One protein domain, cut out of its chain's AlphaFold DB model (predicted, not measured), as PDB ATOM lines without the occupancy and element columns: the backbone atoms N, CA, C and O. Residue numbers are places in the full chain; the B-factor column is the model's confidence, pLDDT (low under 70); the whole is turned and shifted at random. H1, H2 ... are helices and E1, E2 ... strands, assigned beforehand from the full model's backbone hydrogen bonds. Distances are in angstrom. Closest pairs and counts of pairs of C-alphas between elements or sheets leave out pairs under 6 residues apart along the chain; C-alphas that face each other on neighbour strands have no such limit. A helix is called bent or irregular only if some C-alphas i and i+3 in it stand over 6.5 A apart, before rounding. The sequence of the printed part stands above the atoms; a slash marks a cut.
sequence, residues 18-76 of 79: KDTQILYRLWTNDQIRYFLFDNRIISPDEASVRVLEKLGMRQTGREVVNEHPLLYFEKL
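AT A GLANCE: This is residues 18 to 76 of the 79 residues of an uncharacterized protein of Caldora sp. SIO3E6 (UniProt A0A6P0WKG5). A long two-stranded hairpin, E1 and E2, stands at one end of the model; H3 lies in the middle, near the part of the hairpin away from its turn, and H1 crosses H3 on the side away from the hairpin. Short H2 lies at the far end, and residues 34 to 43 lead back from it to H3. The printed part has 59 residues with three named helices and two named strands, in the order H1, H2, H3, E1, E2; the sheet is E1 - E2, antiparallel, and the class is mixed, helices and strands. The whole is only just loose, close to compact, with a radius of gyration of the C-alphas of 12.9 A and spans of 34 by 28 by 20 A.

IN THESE COORDINATES: Strand E1 is residues 57 to 65, 21.6 A from first to last C-alpha, and starts with C-alpha 57 at (-19.317, -125.263, 20.051). It bends by 61 degrees at residue 60. Strand E2 is residues 68 to 75, 22.9 A long, and ends with C-alpha 75 at (-15.714, -127.537, 21.313). Helix H3 is residues 44 to 54, 15.3 A long. Helix H1 is residues 18 to 28, 17.2 A long, from C-alpha 18 at (-29.628, -134.303, 25.162); it is irregular, with C-alphas 18 and 21 7.1 A apart. Helix H2 is residues 30 to 33.

HOW THE PARTS SIT: E1 and E2 form a hairpin, antiparallel at 157 degrees between their directions. N 58 and O 74 are 2.9 A apart and N 70 and O 63 are 2.8 A apart, both within hydrogen-bond range. The closest C-alphas of H3 and E2 are those of Leu 52 and Phe 73, 7.5 A apart; those of H3 and E1 are Leu 52 and Arg 58, 7.7 A apart. H1 and H3 touch, with the C-alphas of Tyr 24 and Ala 47 closest at 5.8 A. They run opposite ways at a steep tilt of 64 degrees. H1 and H2 are close but not clearly touching; their closest C-alphas, those of Trp 27 and Arg 33, are 5.6 A apart. H2 is apart from H3, and H1 and H2 are apart from both strands. Each O i to N i+4 pair in H3 is within hydrogen-bond range, as are 6 of 7 in H1; H2 is too short for such a pair.

THE WHOLE: The two C-alphas farthest apart are those of Gln 31 and Asn 66, at 35.9 A. The printed part, residues 18 to 76, has no cut. The links H1 to H2, H3 to E1 and E1 to E2 are tight, the link H2 to H3 is short with 10 residues, and no link is long. The mean pLDDT of the printed part is 93.7, and no printed residue is under 70.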
ATOM      1  N   LYS A  18     -28.434-133.454  24.992       90.38
ATOM      2  CA  LYS A  18     -29.628-134.303  25.162       90.38
ATOM      3  C   LYS A  18     -30.938-133.529  25.381       90.38
ATOM      4  O   LYS A  18     -32.005-134.097  25.193       90.38
ATOM      5  N   ASP A  19     -30.871-132.250  25.753       91.94
ATOM      6  CA  ASP A  19     -32.057-131.418  25.979       91.94
ATOM      7  C   ASP A  19     -32.655-130.877  24.672       91.94
ATOM      8  O   ASP A  19     -33.747-130.309  24.689       91.94
ATOM      9  N   THR A  20     -31.975-131.072  23.536       94.38
ATOM     10  CA  THR A  20     -32.368-130.527  22.227       94.38
ATOM     11  C   THR A  20     -33.811-130.863  21.859       94.38
ATOM     12  O   THR A  20     -34.542-129.982  21.421       94.38
ATOM     13  N   GLN A  21     -34.271-132.094  22.105       94.25
ATOM     14  CA  GLN A  21     -35.644-132.492  21.774       94.25
ATOM     15  C   GLN A  21     -36.696-131.729  22.599       94.25
ATOM     16  O   GLN A  21     -37.751-131.355  22.083       94.25
ATOM     17  N   ILE A  22     -36.414-131.489  23.884       94.69
ATOM     18  CA  ILE A  22     -37.313-130.745  24.777       94.69
ATOM     19  C   ILE A  22     -37.327-129.268  24.375       94.69
ATOM     20  O   ILE A  22     -38.400-128.675  24.276       94.69
ATOM     21  N   LEU A  23     -36.154-128.698  24.082       94.62
ATOM     22  CA  LEU A  23     -36.028-127.323  23.600       94.62
ATOM     23  C   LEU A  23     -36.736-127.130  22.257       94.62
ATOM     24  O   LEU A  23     -37.489-126.177  22.112       94.62
ATOM     25  N   TYR A  24     -36.592-128.064  21.315       96.31
ATOM     26  CA  TYR A  24     -37.301-128.041  20.036       96.31
ATOM     27  C   TYR A  24     -38.823-128.030  20.219       96.31
ATOM     28  O   TYR A  24     -39.517-127.206  19.621       96.31
ATOM     29  N   ARG A  25     -39.361-128.896  21.091       96.06
ATOM     30  CA  ARG A  25     -40.802-128.918  21.398       96.06
ATOM     31  C   ARG A  25     -41.276-127.599  22.015       96.06
ATOM     32  O   ARG A  25     -42.366-127.134  21.697       96.06
ATOM     33  N   LEU A  26     -40.464-126.997  22.884       95.69
ATOM     34  CA  LEU A  26     -40.762-125.704  23.496       95.69
ATOM     35  C   LEU A  26     -40.740-124.577  22.452       95.69
ATOM     36  O   LEU A  26     -41.659-123.772  22.387       95.69
ATOM     37  N   TRP A  27     -39.717-124.547  21.602       96.06
ATOM     38  CA  TRP A  27     -39.509-123.533  20.569       96.06
ATOM     39  C   TRP A  27     -40.482-123.615  19.398       96.06
ATOM     40  O   TRP A  27     -40.617-122.641  18.673       96.06
ATOM     41  N   THR A  28     -41.160-124.745  19.205       96.75
ATOM     42  CA  THR A  28     -42.190-124.906  18.166       96.75
ATOM     43  C   THR A  28     -43.611-124.722  18.695       96.75
ATOM     44  O   THR A  28     -44.539-124.617  17.892       96.75
ATOM     45  N   ASN A  29     -43.799-124.620  20.015       97.19
ATOM     46  CA  ASN A  29     -45.076-124.237  20.612       97.19
ATOM     47  C   ASN A  29     -45.498-122.846  20.103       97.19
ATOM     48  O   ASN A  29     -44.682-121.931  20.056       97.19
ATOM     49  N   ASP A  30     -46.757-122.690  19.700       95.25
ATOM     50  CA  ASP A  30     -47.306-121.472  19.091       95.25
ATOM     51  C   ASP A  30     -47.240-120.249  20.011       95.25
ATOM     52  O   ASP A  30     -46.807-119.180  19.582       95.25
ATOM     53  N   GLN A  31     -47.574-120.424  21.289       95.00
ATOM     54  CA  GLN A  31     -47.509-119.366  22.297       95.00
ATOM     55  C   GLN A  31     -46.075-118.906  22.582       95.00
ATOM     56  O   GLN A  31     -45.878-117.800  23.075       95.00
ATOM     57  N   ILE A  32     -45.075-119.736  22.276       94.81
ATOM     58  CA  ILE A  32     -43.659-119.440  22.526       94.81
ATOM     59  C   ILE A  32     -42.977-118.915  21.268       94.81
ATOM     60  O   ILE A  32     -42.331-117.868  21.313       94.81
ATOM     61  N   ARG A  33     -43.139-119.599  20.133       95.81
ATOM     62  CA  ARG A  33     -42.550-119.178  18.856       95.81
ATOM     63  C   ARG A  33     -43.122-117.851  18.363       95.81
ATOM     64  O   ARG A  33     -42.516-117.176  17.553       95.81
ATOM     65  N   TYR A  34     -44.285-117.422  18.844       93.88
ATOM     66  CA  TYR A  34     -44.738-116.065  18.554       93.88
ATOM     67  C   TYR A  34     -43.722-115.007  19.031       93.88
ATOM     68  O   TYR A  34     -43.468-114.032  18.331       93.88
ATOM     69  N   PHE A  35     -43.092-115.235  20.189       95.00
ATOM     70  CA  PHE A  35     -42.071-114.349  20.756       95.00
ATOM     71  C   PHE A  35     -40.640-114.729  20.355       95.00
ATOM     72  O   PHE A  35     -39.735-113.903  20.455       95.00
ATOM     73  N   LEU A  36     -40.416-115.975  19.931       91.56
ATOM     74  CA  LEU A  36     -39.117-116.493  19.502       91.56
ATOM     75  C   LEU A  36     -39.159-116.900  18.030       91.56
ATOM     76  O   LEU A  36     -40.009-117.681  17.647       91.56
ATOM     77  N   PHE A  37     -38.180-116.508  17.219       91.50
ATOM     78  CA  PHE A  37     -38.122-116.899  15.796       91.50
ATOM     79  C   PHE A  37     -39.239-116.303  14.917       91.50
ATOM     80  O   PHE A  37     -39.553-116.883  13.881       91.50
ATOM     81  N   ASP A  38     -39.826-115.164  15.294       93.69
ATOM     82  CA  ASP A  38     -40.810-114.436  14.474       93.69
ATOM     83  C   ASP A  38     -41.990-115.315  14.008       93.69
ATOM     84  O   ASP A  38     -42.418-115.274  12.855       93.69
ATOM     85  N   ASN A  39     -42.496-116.171  14.904       95.19
ATOM     86  CA  ASN A  39     -43.552-117.160  14.651       95.19
ATOM     87  C   ASN A  39     -43.213-118.246  13.610       95.19
ATOM     88  O   ASN A  39     -44.075-119.040  13.221       95.19
ATOM     89  N   ARG A  40     -41.953-118.345  13.180       96.06
ATOM     90  CA  ARG A  40     -41.500-119.387  12.259       96.06
ATOM     91  C   ARG A  40     -41.337-120.721  12.983       96.06
ATOM     92  O   ARG A  40     -40.728-120.807  14.047       96.06
ATOM     93  N   ILE A  41     -41.822-121.792  12.360       95.56
ATOM     94  CA  ILE A  41     -41.511-123.161  12.787       95.56
ATOM     95  C   ILE A  41     -40.091-123.487  12.307       95.56
ATOM     96  O   ILE A  41     -39.835-123.550  11.104       95.56
ATOM     97  N   ILE A  42     -39.163-123.654  13.248       96.00
ATOM     98  CA  ILE A  42     -37.792-124.105  12.972       96.00
ATOM     99  C   ILE A  42     -37.758-125.625  12.766       96.00
ATOM    100  O   ILE A  42     -38.642-126.329  13.251       96.00
ATOM    101  N   SER A  43     -36.741-126.145  12.078       94.94
ATOM    102  CA  SER A  43     -36.526-127.593  11.966       94.94
ATOM    103  C   SER A  43     -35.796-128.159  13.199       94.94
ATOM    104  O   SER A  43     -35.142-127.405  13.931       94.94
ATOM    105  N   PRO A  44     -35.845-129.485  13.432       93.19
ATOM    106  CA  PRO A  44     -35.013-130.139  14.446       93.19
ATOM    107  C   PRO A  44     -33.506-129.888  14.253       93.19
ATOM    108  O   PRO A  44     -32.780-129.712  15.233       93.19
ATOM    109  N   ASP A  45     -33.042-129.809  13.003       93.50
ATOM    110  CA  ASP A  45     -31.638-129.526  12.680       93.50
ATOM    111  C   ASP A  45     -31.253-128.096  13.068       93.50
ATOM    112  O   ASP A  45     -30.215-127.882  13.693       93.50
ATOM    113  N   GLU A  46     -32.114-127.111  12.782       94.62
ATOM    114  CA  GLU A  46     -31.881-125.726  13.206       94.62
ATOM    115  C   GLU A  46     -31.854-125.614  14.737       94.62
ATOM    116  O   GLU A  46     -30.995-124.927  15.296       94.62
ATOM    117  N   ALA A  47     -32.756-126.315  15.434       94.81
ATOM    118  CA  ALA A  47     -32.740-126.361  16.894       94.81
ATOM    119  C   ALA A  47     -31.431-126.968  17.425       94.81
ATOM    120  O   ALA A  47     -30.841-126.422  18.359       94.81
ATOM    121  N   SER A  48     -30.949-128.044  16.799       93.38
ATOM    122  CA  SER A  48     -29.681-128.693  17.148       93.38
ATOM    123  C   SER A  48     -28.498-127.743  16.975       93.38
ATOM    124  O   SER A  48     -27.719-127.571  17.910       93.38
ATOM    125  N   VAL A  49     -28.404-127.053  15.833       94.69
ATOM    126  CA  VAL A  49     -27.361-126.045  15.573       94.69
ATOM    127  C   VAL A  49     -27.356-124.970  16.658       94.69
ATOM    128  O   VAL A  49     -26.318-124.722  17.269       94.69
ATOM    129  N   ARG A  50     -28.522-124.396  16.981       93.50
ATOM    130  CA  ARG A  50     -28.631-123.353  18.014       93.50
ATOM    131  C   ARG A  50     -28.213-123.845  19.397       93.50
ATOM    132  O   ARG A  50     -27.596-123.093  20.150       93.50
ATOM    133  N   VAL A  51     -28.539-125.089  19.756       93.44
ATOM    134  CA  VAL A  51     -28.082-125.684  21.019       93.44
ATOM    135  C   VAL A  51     -26.561-125.819  21.024       93.44
ATOM    136  O   VAL A  51     -25.931-125.392  21.988       93.44
ATOM    137  N   LEU A  52     -25.954-126.345  19.958       93.50
ATOM    138  CA  LEU A  52     -24.497-126.508  19.864       93.50
ATOM    139  C   LEU A  52     -23.771-125.158  19.971       93.50
ATOM    140  O   LEU A  52     -22.831-125.033  20.760       93.50
ATOM    141  N   GLU A  53     -24.260-124.125  19.283       91.94
ATOM    142  CA  GLU A  53     -23.742-122.754  19.395       91.94
ATOM    143  C   GLU A  53     -23.823-122.228  20.837       91.94
ATOM    144  O   GLU A  53     -22.851-121.686  21.367       91.94
ATOM    145  N   LYS A  54     -24.960-122.431  21.522       90.19
ATOM    146  CA  LYS A  54     -25.138-122.013  22.926       90.19
ATOM    147  C   LYS A  54     -24.256-122.779  23.908       90.19
ATOM    148  O   LYS A  54     -23.923-122.236  24.959       90.19
ATOM    149  N   LEU A  55     -23.843-123.997  23.569       90.38
ATOM    150  CA  LEU A  55     -22.868-124.773  24.341       90.38
ATOM    151  C   LEU A  55     -21.414-124.342  24.091       90.38
ATOM    152  O   LEU A  55     -20.492-124.956  24.639       90.38
ATOM    153  N   GLY A  56     -21.202-123.300  23.281       90.31
ATOM    154  CA  GLY A  56     -19.881-122.797  22.920       90.31
ATOM    155  C   GLY A  56     -19.159-123.683  21.907       90.31
ATOM    156  O   GLY A  56     -17.933-123.630  21.816       90.31
ATOM    157  N   MET A  57     -19.888-124.531  21.174       92.69
ATOM    158  CA  MET A  57     -19.317-125.263  20.051       92.69
ATOM    159  C   MET A  57     -19.285-124.369  18.819       92.69
ATOM    160  O   MET A  57     -20.200-123.586  18.569       92.69
ATOM    161  N   ARG A  58     -18.221-124.502  18.036       93.31
ATOM    162  CA  ARG A  58     -18.029-123.767  16.793       93.31
ATOM    163  C   ARG A  58     -18.198-124.723  15.625       93.31
ATOM    164  O   ARG A  58     -17.621-125.807  15.637       93.31
ATOM    165  N   GLN A  59     -18.951-124.306  14.614       94.06
ATOM    166  CA  GLN A  59     -19.010-125.042  13.361       94.06
ATOM    167  C   GLN A  59     -17.647-124.960  12.654       94.06
ATOM    168  O   GLN A  59     -17.133-123.862  12.426       94.06
ATOM    169  N   THR A  60     -17.059-126.108  12.326       95.81
ATOM    170  CA  THR A  60     -15.739-126.216  11.681       95.81
ATOM    171  C   THR A  60     -15.810-126.726  10.249       95.81
ATOM    172  O   THR A  60     -14.882-126.502   9.478       95.81
ATOM    173  N   GLY A  61     -16.930-127.332   9.854       94.56
ATOM    174  CA  GLY A  61     -17.105-127.857   8.507       94.56
ATOM    175  C   GLY A  61     -18.563-128.030   8.109       94.56
ATOM    176  O   GLY A  61     -19.486-127.940   8.928       94.56
ATOM    177  N   ARG A  62     -18.759-128.280   6.818       95.69
ATOM    178  CA  ARG A  62     -20.041-128.641   6.220       95.69
ATOM    179  C   ARG A  62     -19.795-129.504   4.994       95.69
ATOM    180  O   ARG A  62     -19.019-129.121   4.127       95.69
ATOM    181  N   GLU A  63     -20.530-130.598   4.903       96.44
ATOM    182  CA  GLU A  63     -20.541-131.507   3.762       96.44
ATOM    183  C   GLU A  63     -21.984-131.837   3.366       96.44
ATOM    184  O   GLU A  63     -22.935-131.510   4.081       96.44
ATOM    185  N   VAL A  64     -22.157-132.458   2.202       96.19
ATOM    186  CA  VAL A  64     -23.433-133.039   1.774       96.19
ATOM    187  C   VAL A  64     -23.201-134.528   1.574       96.19
ATOM    188  O   VAL A  64     -22.408-134.921   0.722       96.19
ATOM    189  N   VAL A  65     -23.889-135.348   2.363       93.94
ATOM    190  CA  VAL A  65     -23.786-136.809   2.332       93.94
ATOM    191  C   VAL A  65     -25.167-137.355   2.006       93.94
ATOM    192  O   VAL A  65     -26.107-137.129   2.763       93.94
ATOM    193  N   ASN A  66     -25.298-138.055   0.876       94.69
ATOM    194  CA  ASN A  66     -26.581-138.586   0.395       94.69
ATOM    195  C   ASN A  66     -27.693-137.520   0.382       94.69
ATOM    196  O   ASN A  66     -28.752-137.730   0.957       94.69
ATOM    197  N   GLU A  67     -27.420-136.351  -0.209       94.06
ATOM    198  CA  GLU A  67     -28.353-135.207  -0.297       94.06
ATOM    199  C   GLU A  67     -28.697-134.526   1.043       94.06
ATOM    200  O   GLU A  67     -29.375-133.497   1.058       94.06
ATOM    201  N   HIS A  68     -28.167-135.015   2.166       89.69
ATOM    202  CA  HIS A  68     -28.377-134.427   3.484       89.69
ATOM    203  C   HIS A  68     -27.160-133.605   3.938       89.69
ATOM    204  O   HIS A  68     -26.020-134.067   3.821       89.69
ATOM    205  N   PRO A  69     -27.358-132.382   4.463       92.19
ATOM    206  CA  PRO A  69     -26.259-131.586   4.987       92.19
ATOM    207  C   PRO A  69     -25.709-132.210   6.276       92.19
ATOM    208  O   PRO A  69     -26.443-132.419   7.237       92.19
ATOM    209  N   LEU A  70     -24.398-132.439   6.314       94.12
ATOM    210  CA  LEU A  70     -23.660-132.831   7.509       94.12
ATOM    211  C   LEU A  70     -22.856-131.629   8.010       94.12
ATOM    212  O   LEU A  70     -22.068-131.050   7.263       94.12
ATOM    213  N   LEU A  71     -23.067-131.224   9.263       95.38
ATOM    214  CA  LEU A  71     -22.374-130.092   9.883       95.38
ATOM    215  C   LEU A  71     -21.420-130.595  10.967       95.38
ATOM    216  O   LEU A  71     -21.835-131.323  11.869       95.38
ATOM    217  N   TYR A  72     -20.158-130.170  10.906       94.06
ATOM    218  CA  TYR A  72     -19.149-130.516  11.906       94.06
ATOM    219  C   TYR A  72     -19.042-129.409  12.944       94.06
ATOM    220  O   TYR A  72     -18.909-128.236  12.591       94.06
ATOM    221  N   PHE A  73     -19.093-129.790  14.219       94.31
ATOM    222  CA  PHE A  73     -18.958-128.888  15.356       94.31
ATOM    223  C   PHE A  73     -17.856-129.372  16.288       94.31
ATOM    224  O   PHE A  73     -17.797-130.546  16.647       94.31
ATOM    225  N   GLU A  74     -17.033-128.437  16.743       93.62
ATOM    226  CA  GLU A  74     -15.967-128.697  17.701       93.62
ATOM    227  C   GLU A  74     -16.112-127.786  18.913       93.62
ATOM    228  O   GLU A  74     -16.448-126.603  18.809       93.62
ATOM    229  N   LYS A  75     -15.840-128.337  20.098       87.25
ATOM    230  CA  LYS A  75     -15.714-127.537  21.313       87.25
ATOM    231  C   LYS A  75     -14.282-127.033  21.393       87.25
ATOM    232  O   LYS A  75     -13.364-127.837  21.561       87.25
ATOM    233  N   LEU A  76     -14.094-125.720  21.304       76.12
ATOM    234  CA  LEU A  76     -12.794-125.118  21.574       76.12
ATOM    235  C   LEU A  76     -12.413-125.482  23.014       76.12
ATOM    236  O   LEU A  76     -13.136-125.151  23.956       76.12
TER     237      LEU A  76